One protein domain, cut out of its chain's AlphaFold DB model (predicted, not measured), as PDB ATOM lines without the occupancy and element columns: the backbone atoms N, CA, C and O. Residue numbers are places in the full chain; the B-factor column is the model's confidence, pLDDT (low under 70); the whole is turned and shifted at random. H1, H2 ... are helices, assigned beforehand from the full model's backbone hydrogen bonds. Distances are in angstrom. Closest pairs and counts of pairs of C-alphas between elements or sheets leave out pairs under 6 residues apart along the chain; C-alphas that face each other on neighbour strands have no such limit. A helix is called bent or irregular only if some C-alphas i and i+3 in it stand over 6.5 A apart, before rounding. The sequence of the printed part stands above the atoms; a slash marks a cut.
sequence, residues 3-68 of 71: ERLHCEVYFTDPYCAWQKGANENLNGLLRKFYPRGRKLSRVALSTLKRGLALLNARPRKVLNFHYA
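This is residues 3 to 68 of the 71 residues of an uncharacterized protein of Oscillospiraceae bacterium (UniProt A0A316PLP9). With little regular structure, this is an open, loose frame: residues 3 to 10 and 13 to 18 stand free in an arm leading into H1, whose last residues come near the second half of H2 in a loose corner, followed by an unnamed tail. The 66 printed residues hold two named helices, H1 then H2, and no named strand; the class is all helix, with 26 residues in named elements. The whole is loose, radius of gyration of the C-alphas 15.1 A, spanning 33 by 33 by 28 A.

C-alpha 3 is at (6.424, -10.632, -9.098). H1, residues 17 to 30, runs 18.6 A from C-alpha 17 at (8.999, -32.012, 8.775); it is irregular, C-alphas 19 and 22 being 8.1 A apart. H2, residues 45 to 56, runs 16.5 A to C-alpha 56 at (21.586, -36.334, -11.165).

H1, with residues 29 to 30 alone, and H2, with residues 51 to 55 alone, only just touch, with 3 pairs of C-alphas within 8 A; the closest C-alphas are those of Leu 29 and Leu 55, 7.7 A apart. Their lines stand at a steep tilt of 58 degrees, opposite ways. Every O i to N i+4 pair is within hydrogen-bond range in H2, and 7 of 10 in H1.

The C-alphas of Glu 3 and Phe 65, the two farthest apart, are 36.9 A apart. The link from H1 to H2 is long, 14 residues. The printed part has no cut, and no printed residue is under 70 in pLDDT.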
ATOM      1  N   GLU A   3       6.657 -11.542  -7.957       82.81
ATOM      2  CA  GLU A   3       6.424 -10.632  -9.098       82.81
ATOM      3  C   GLU A   3       7.591 -10.563 -10.092       82.81
ATOM      4  O   GLU A   3       7.383 -10.378 -11.284       82.81
ATOM      5  N   ARG A   4       8.831 -10.728  -9.615       91.81
ATOM      6  CA  ARG A   4      10.030 -10.644 -10.461       91.81
ATOM      7  C   ARG A   4      10.335 -11.955 -11.188       91.81
ATOM      8  O   ARG A   4      10.998 -11.930 -12.217       91.81
ATOM      9  N   LEU A   5       9.940 -13.090 -10.613       90.75
ATOM     10  CA  LEU A   5      10.217 -14.427 -11.149       90.75
ATOM     11  C   LEU A   5       8.978 -15.082 -11.780       90.75
ATOM     12  O   LEU A   5       9.109 -16.180 -12.309       90.75
ATOM     13  N   HIS A   6       7.811 -14.430 -11.713       92.62
ATOM     14  CA  HIS A   6       6.513 -14.958 -12.149       92.62
ATOM     15  C   HIS A   6       6.258 -16.388 -11.639       92.62
ATOM     16  O   HIS A   6       5.841 -17.267 -12.387       92.62
ATOM     17  N   CYS A   7       6.568 -16.625 -10.363       93.56
ATOM     18  CA  CYS A   7       6.482 -17.935  -9.725       93.56
ATOM     19  C   CYS A   7       5.914 -17.787  -8.312       93.56
ATOM     20  O   CYS A   7       6.281 -16.851  -7.600       93.56
ATOM     21  N   GLU A   8       5.042 -18.713  -7.927       93.25
ATOM     22  CA  GLU A   8       4.423 -18.785  -6.604       93.25
ATOM     23  C   GLU A   8       5.422 -19.312  -5.565       93.25
ATOM     24  O   GLU A   8       6.165 -20.268  -5.819       93.25
ATOM     25  N   VAL A   9       5.457 -18.699  -4.381       90.94
ATOM     26  CA  VAL A   9       6.324 -19.118  -3.277       90.94
ATOM     27  C   VAL A   9       5.492 -19.759  -2.174       90.94
ATOM     28  O   VAL A   9       4.530 -19.197  -1.663       90.94
ATOM     29  N   TYR A  10       5.933 -20.941  -1.752       90.00
ATOM     30  CA  TYR A  10       5.284 -21.731  -0.716       90.00
ATOM     31  C   TYR A  10       6.210 -21.907   0.488       90.00
ATOM     32  O   TYR A  10       7.412 -22.147   0.336       90.00
ATOM     33  N   PHE A  11       5.640 -21.838   1.691       91.25
ATOM     34  CA  PHE A  11       6.339 -22.113   2.946       91.25
ATOM     35  C   PHE A  11       5.786 -23.373   3.603       91.25
ATOM     36  O   PHE A  11       4.648 -23.767   3.379       91.25
ATOM     37  N   THR A  12       6.621 -24.013   4.415       92.88
ATOM     38  CA  THR A  12       6.215 -25.188   5.190       92.88
ATOM     39  C   THR A  12       5.745 -24.769   6.567       92.88
ATOM     40  O   THR A  12       6.413 -23.944   7.200       92.88
ATOM     41  N   ASP A  13       4.692 -25.406   7.052       94.06
ATOM     42  CA  ASP A  13       4.139 -25.186   8.375       94.06
ATOM     43  C   ASP A  13       5.158 -25.531   9.478       94.06
ATOM     44  O   ASP A  13       6.006 -26.430   9.320       94.06
ATOM     45  N   PRO A  14       5.112 -24.823  10.622       93.00
ATOM     46  CA  PRO A  14       5.925 -25.157  11.782       93.00
ATOM     47  C   PRO A  14       5.716 -26.615  12.210       93.00
ATOM     48  O   PRO A  14       4.598 -27.114  12.231       93.00
ATOM     49  N   TYR A  15       6.803 -27.297  12.583       88.00
ATOM     50  CA  TYR A  15       6.803 -28.697  13.042       88.00
ATOM     51  C   TYR A  15       6.336 -29.749  12.014       88.00
ATOM     52  O   TYR A  15       6.318 -30.940  12.322       88.00
ATOM     53  N   CYS A  16       6.079 -29.361  10.763       90.38
ATOM     54  CA  CYS A  16       5.682 -30.271   9.690       90.38
ATOM     55  C   CYS A  16       6.885 -30.737   8.854       90.38
ATOM     56  O   CYS A  16       7.031 -30.392   7.680       90.38
ATOM     57  N   ALA A  17       7.779 -31.540   9.448       86.69
ATOM     58  CA  ALA A  17       8.999 -32.012   8.775       86.69
ATOM     59  C   ALA A  17       8.719 -32.770   7.456       86.69
ATOM     60  O   ALA A  17       9.473 -32.654   6.489       86.69
ATOM     61  N   TRP A  18       7.588 -33.481   7.372       89.75
ATOM     62  CA  TRP A  18       7.195 -34.244   6.183       89.75
ATOM     63  C   TRP A  18       6.990 -33.375   4.934       89.75
ATOM     64  O   TRP A  18       7.258 -33.843   3.829       89.75
ATOM     65  N   GLN A  19       6.611 -32.099   5.085       94.12
ATOM     66  CA  GLN A  19       6.446 -31.169   3.959       94.12
ATOM     67  C   GLN A  19       7.778 -30.839   3.260       94.12
ATOM     68  O   GLN A  19       7.782 -30.342   2.136       94.12
ATOM     69  N   LYS A  20       8.922 -31.139   3.893       92.88
ATOM     70  CA  LYS A  20      10.269 -30.946   3.325       92.88
ATOM     71  C   LYS A  20      11.022 -32.250   3.075       92.88
ATOM     72  O   LYS A  20      12.208 -32.199   2.746       92.88
ATOM     73  N   GLY A  21      10.364 -33.405   3.180       91.25
ATOM     74  CA  GLY A  21      11.035 -34.708   3.153       91.25
ATOM     75  C   GLY A  21      11.921 -34.931   1.919       91.25
ATOM     76  O   GLY A  21      13.037 -35.436   2.038       91.25
ATOM     77  N   ALA A  22      11.482 -34.482   0.737       89.12
ATOM     78  CA  ALA A  22      12.272 -34.584  -0.494       89.12
ATOM     79  C   ALA A  22      13.567 -33.747  -0.443       89.12
ATOM     80  O   ALA A  22      14.647 -34.240  -0.781       89.12
ATOM     81  N   ASN A  23      13.478 -32.506   0.043       90.81
ATOM     82  CA  ASN A  23      14.627 -31.610   0.191       90.81
ATOM     83  C   ASN A  23      15.614 -32.142   1.237       90.81
ATOM     84  O   ASN A  23      16.827 -32.114   1.029       90.81
ATOM     85  N   GLU A  24      15.109 -32.673   2.350       93.06
ATOM     86  CA  GLU A  24      15.936 -33.279   3.395       93.06
ATOM     87  C   GLU A  24      16.645 -34.548   2.907       93.06
ATOM     88  O   GLU A  24      17.840 -34.723   3.163       93.06
ATOM     89  N   ASN A  25      15.958 -35.389   2.127       91.12
ATOM     90  CA  ASN A  25      16.556 -36.561   1.493       91.12
ATOM     91  C   ASN A  25      17.708 -36.172   0.551       91.12
ATOM     92  O   ASN A  25      18.812 -36.716   0.661       91.12
ATOM     93  N   LEU A  26      17.483 -35.183  -0.322       90.44
ATOM     94  CA  LEU A  26      18.503 -34.686  -1.247       90.44
ATOM     95  C   LEU A  26      19.699 -34.073  -0.504       90.44
ATOM     96  O   LEU A  26      20.851 -34.366  -0.834       90.44
ATOM     97  N   ASN A  27      19.449 -33.295   0.551       90.75
ATOM     98  CA  ASN A  27      20.498 -32.757   1.418       90.75
ATOM     99  C   ASN A  27      21.326 -33.871   2.076       90.75
ATOM    100  O   ASN A  27      22.549 -33.755   2.189       90.75
ATOM    101  N   GLY A  28      20.688 -34.973   2.473       91.81
ATOM    102  CA  GLY A  28      21.370 -36.167   2.971       91.81
ATOM    103  C   GLY A  28      22.308 -36.792   1.934       91.81
ATOM    104  O   GLY A  28      23.431 -37.175   2.266       91.81
ATOM    105  N   LEU A  29      21.897 -36.847   0.664       91.69
ATOM    106  CA  LEU A  29      22.749 -37.328  -0.427       91.69
ATOM    107  C   LEU A  29      23.932 -36.388  -0.688       91.69
ATOM    108  O   LEU A  29      25.059 -36.860  -0.833       91.69
ATOM    109  N   LEU A  30      23.704 -35.072  -0.681       91.44
ATOM    110  CA  LEU A  30      24.758 -34.070  -0.851       91.44
ATOM    111  C   LEU A  30      25.829 -34.176   0.248       91.44
ATOM    112  O   LEU A  30      27.024 -34.049  -0.027       91.44
ATOM    113  N   ARG A  31      25.423 -34.491   1.485       91.94
ATOM    114  CA  ARG A  31      26.341 -34.671   2.622       91.94
ATOM    115  C   ARG A  31      27.313 -35.841   2.469       91.94
ATOM    116  O   ARG A  31      28.346 -35.839   3.132       91.94
ATOM    117  N   LYS A  32      27.037 -36.797   1.574       90.50
ATOM    118  CA  LYS A  32      27.991 -37.865   1.220       90.50
ATOM    119  C   LYS A  32      29.208 -37.323   0.463       90.50
ATOM    120  O   LYS A  32      30.287 -37.889   0.569       90.50
ATOM    121  N   PHE A  33      29.042 -36.216  -0.264       90.19
ATOM    122  CA  PHE A  33      30.126 -35.525  -0.971       90.19
ATOM    123  C   PHE A  33      30.756 -34.414  -0.120       90.19
ATOM    124  O   PHE A  33      31.966 -34.174  -0.179       90.19
ATOM    125  N   TYR A  34      29.937 -33.737   0.688       90.81
ATOM    126  CA  TYR A  34      30.345 -32.596   1.502       90.81
ATOM    127  C   TYR A  34      29.951 -32.820   2.966       90.81
ATOM    128  O   TYR A  34      28.843 -32.452   3.368       90.81
ATOM    129  N   PRO A  35      30.846 -33.419   3.775       87.75
ATOM    130  CA  PRO A  35      30.587 -33.659   5.187       87.75
ATOM    131  C   PRO A  35      30.256 -32.371   5.943       87.75
ATOM    132  O   PRO A  35      30.664 -31.267   5.562       87.75
ATOM    133  N   ARG A  36      29.528 -32.518   7.054       84.00
ATOM    134  CA  ARG A  36      29.124 -31.394   7.906       84.00
ATOM    135  C   ARG A  36      30.355 -30.589   8.345       84.00
ATOM    136  O   ARG A  36      31.375 -31.164   8.703       84.00
ATOM    137  N   GLY A  37      30.261 -29.259   8.296       81.94
ATOM    138  CA  GLY A  37      31.363 -28.354   8.651       81.94
ATOM    139  C   GLY A  37      32.307 -28.002   7.494       81.94
ATOM    140  O   GLY A  37      33.068 -27.040   7.603       81.94
ATOM    141  N   ARG A  38      32.225 -28.692   6.346       84.19
ATOM    142  CA  ARG A  38      32.937 -28.262   5.138       84.19
ATOM    143  C   ARG A  38      32.306 -26.980   4.592       84.19
ATOM    144  O   ARG A  38      31.137 -26.961   4.215       84.19
ATOM    145  N   LYS A  39      33.098 -25.909   4.504       85.81
ATOM    146  CA  LYS A  39      32.675 -24.657   3.859       85.81
ATOM    147  C   LYS A  39      32.563 -24.878   2.351       85.81
ATOM    148  O   LYS A  39      33.584 -24.977   1.675       85.81
ATOM    149  N   LEU A  40      31.336 -24.930   1.829       85.62
ATOM    150  CA  LEU A  40      31.071 -25.059   0.390       85.62
ATOM    151  C   LEU A  40      31.692 -23.914  -0.422       85.62
ATOM    152  O   LEU A  40      32.131 -24.139  -1.540       85.62
ATOM    153  N   SER A  41      31.833 -22.723   0.166       87.88
ATOM    154  CA  SER A  41      32.525 -21.586  -0.458       87.88
ATOM    155  C   SER A  41      34.006 -21.837  -0.760       87.88
ATOM    156  O   SER A  41      34.589 -21.124  -1.566       87.88
ATOM    157  N   ARG A  42      34.628 -22.836  -0.122       89.19
ATOM    158  CA  ARG A  42      36.019 -23.246  -0.373       89.19
ATOM    159  C   ARG A  42      36.125 -24.453  -1.307       89.19
ATOM    160  O   ARG A  42      37.225 -24.928  -1.565       89.19
ATOM    161  N   VAL A  43      34.997 -24.991  -1.769       89.50
ATOM    162  CA  VAL A  43      34.975 -26.102  -2.722       89.50
ATOM    163  C   VAL A  43      35.140 -25.527  -4.122       89.50
ATOM    164  O   VAL A  43      34.418 -24.612  -4.512       89.50
ATOM    165  N   ALA A  44      36.078 -26.082  -4.891       93.19
ATOM    166  CA  ALA A  44      36.244 -25.706  -6.287       93.19
ATOM    167  C   ALA A  44      34.942 -25.952  -7.063       93.19
ATOM    168  O   ALA A  44      34.306 -27.003  -6.932       93.19
ATOM    169  N   LEU A  45      34.565 -24.998  -7.914       93.25
ATOM    170  CA  LEU A  45      33.320 -25.073  -8.677       93.25
ATOM    171  C   LEU A  45      33.250 -26.340  -9.546       93.25
ATOM    172  O   LEU A  45      32.183 -26.931  -9.692       93.25
ATOM    173  N   SER A  46      34.383 -26.794 -10.085       94.44
ATOM    174  CA  SER A  46      34.490 -28.041 -10.855       94.44
ATOM    175  C   SER A  46      34.143 -29.277 -10.018       94.44
ATOM    176  O   SER A  46      33.382 -30.133 -10.468       94.44
ATOM    177  N   THR A  47      34.630 -29.353  -8.777       92.25
ATOM    178  CA  THR A  47      34.285 -30.424  -7.833       92.25
ATOM    179  C   THR A  47      32.799 -30.394  -7.493       92.25
ATOM    180  O   THR A  47      32.151 -31.443  -7.497       92.25
ATOM    181  N   LEU A  48      32.243 -29.196  -7.273       92.38
ATOM    182  CA  LEU A  48      30.814 -29.020  -7.018       92.38
ATOM    183  C   LEU A  48      29.967 -29.541  -8.181       92.38
ATOM    184  O   LEU A  48      29.100 -30.389  -7.972       92.38
ATOM    185  N   LYS A  49      30.282 -29.107  -9.406       93.12
ATOM    186  CA  LYS A  49      29.615 -29.556 -10.636       93.12
ATOM    187  C   LYS A  49      29.709 -31.068 -10.823       93.12
ATOM    188  O   LYS A  49      28.705 -31.698 -11.138       93.12
ATOM    189  N   ARG A  50      30.875 -31.669 -10.562       93.88
ATOM    190  CA  ARG A  50      31.049 -33.129 -10.626       93.88
ATOM    191  C   ARG A  50      30.139 -33.855  -9.633       93.88
ATOM    192  O   ARG A  50      29.509 -34.839 -10.000       93.88
ATOM    193  N   GLY A  51      30.052 -33.372  -8.393       92.50
ATOM    194  CA  GLY A  51      29.155 -33.948  -7.386       92.50
ATOM    195  C   GLY A  51      27.682 -33.861  -7.795       92.50
ATOM    196  O   GLY A  51      26.946 -34.833  -7.644       92.50
ATOM    197  N   LEU A  52      27.267 -32.728  -8.370       93.06
ATOM    198  CA  LEU A  52      25.907 -32.540  -8.885       93.06
ATOM    199  C   LEU A  52      25.603 -33.468 -10.067       93.06
ATOM    200  O   LEU A  52      24.553 -34.105 -10.075       93.06
ATOM    201  N   ALA A  53      26.534 -33.614 -11.013       94.00
ATOM    202  CA  ALA A  53      26.380 -34.536 -12.137       94.00
ATOM    203  C   ALA A  53      26.184 -35.983 -11.655       94.00
ATOM    204  O   ALA A  53      25.257 -36.658 -12.087       94.00
ATOM    205  N   LEU A  54      26.986 -36.435 -10.684       94.19
ATOM    206  CA  LEU A  54      26.837 -37.770 -10.091       94.19
ATOM    207  C   LEU A  54      25.509 -37.947  -9.339       94.19
ATOM    208  O   LEU A  54      24.951 -39.042  -9.329       94.19
ATOM    209  N   LEU A  55      24.999 -36.896  -8.692       93.50
ATOM    210  CA  LEU A  55      23.700 -36.926  -8.014       93.50
ATOM    211  C   LEU A  55      22.525 -37.007  -8.994       93.50
ATOM    212  O   LEU A  55      21.533 -37.677  -8.695       93.50
ATOM    213  N   ASN A  56      22.626 -36.334 -10.138       92.88
ATOM    214  CA  ASN A  56      21.586 -36.334 -11.165       92.88
ATOM    215  C   ASN A  56      21.609 -37.617 -12.009       92.88
ATOM    216  O   ASN A  56      20.550 -38.164 -12.312       92.88
ATOM    217  N   ALA A  57      22.800 -38.162 -12.265       93.88
ATOM    218  CA  ALA A  57      23.017 -39.461 -12.901       93.88
ATOM    219  C   ALA A  57      22.834 -40.654 -11.942       93.88
ATOM    220  O   ALA A  57      23.192 -41.784 -12.267       93.88
ATOM    221  N   ARG A  58      22.296 -40.441 -10.736       92.44
ATOM    222  CA  ARG A  58      21.991 -41.522  -9.796       92.44
ATOM    223  C   ARG A  58      20.568 -42.046 -10.038       92.44
ATOM    224  O   ARG A  58      19.630 -41.276  -9.820       92.44
ATOM    225  N   PRO A  59      20.382 -43.341 -10.361       93.38
ATOM    226  CA  PRO A  59      19.069 -43.980 -10.421       93.38
ATOM    227  C   PRO A  59      18.286 -43.784  -9.123       93.38
ATOM    228  O   PRO A  59      18.813 -44.045  -8.031       93.38
ATOM    229  N   ARG A  60      17.027 -43.342  -9.210       91.69
ATOM    230  CA  ARG A  60      16.164 -43.173  -8.029       91.69
ATOM    231  C   ARG A  60      15.006 -44.158  -8.075       91.69
ATOM    232  O   ARG A  60      14.255 -44.188  -9.039       91.69
ATOM    233  N   LYS A  61      14.802 -44.911  -6.990       91.00
ATOM    234  CA  LYS A  61      13.689 -45.871  -6.879       91.00
ATOM    235  C   LYS A  61      12.319 -45.213  -7.105       91.00
ATOM    236  O   LYS A  61      11.473 -45.803  -7.755       91.00
ATOM    237  N   VAL A  62      12.131 -43.982  -6.616       90.12
ATOM    238  CA  VAL A  62      10.893 -43.196  -6.812       90.12
ATOM    239  C   VAL A  62      10.624 -42.854  -8.284       90.12
ATOM    240  O   VAL A  62       9.490 -42.583  -8.651       90.12
ATOM    241  N   LEU A  63      11.658 -42.898  -9.126       90.50
ATOM    242  CA  LEU A  63      11.590 -42.666 -10.566       90.50
ATOM    243  C   LEU A  63      11.684 -43.987 -11.343       90.50
ATOM    244  O   LEU A  63      12.241 -44.000 -12.429       90.50
ATOM    245  N   ASN A  64      11.265 -45.123 -10.773       94.38
ATOM    246  CA  ASN A  64      11.437 -46.451 -11.385       94.38
ATOM    247  C   ASN A  64      12.887 -46.759 -11.807       94.38
ATOM    248  O   ASN A  64      13.130 -47.404 -12.818       94.38
ATOM    249  N   PHE A  65      13.858 -46.292 -11.017       92.69
ATOM    250  CA  PHE A  65      15.293 -46.405 -11.301       92.69
ATOM    251  C   PHE A  65      15.778 -45.637 -12.542       92.69
ATOM    252  O   PHE A  65      16.917 -45.826 -12.960       92.69
ATOM    253  N   HIS A  66      14.992 -44.693 -13.060       92.69
ATOM    254  CA  HIS A  66      15.484 -43.705 -14.015       92.69
ATOM    255  C   HIS A  66      16.365 -42.642 -13.339       92.69
ATOM    256  O   HIS A  66      16.359 -42.454 -12.110       92.69
ATOM    257  N   TYR A  67      17.159 -41.966 -14.168       91.69
ATOM    258  CA  TYR A  67      18.030 -40.870 -13.773       91.69
ATOM    259  C   TYR A  67      17.237 -39.565 -13.698       91.69
ATOM    260  O   TYR A  67      16.338 -39.327 -14.495       91.69
ATOM    261  N   ALA A  68      17.581 -38.691 -12.753       89.50
ATOM    262  CA  ALA A  68      16.865 -37.425 -12.592       89.50
ATOM    263  C   ALA A  68      17.148 -36.425 -13.723       89.50
ATOM    264  O   ALA A  68      16.378 -35.498 -13.910       89.50
TER     265      ALA A  68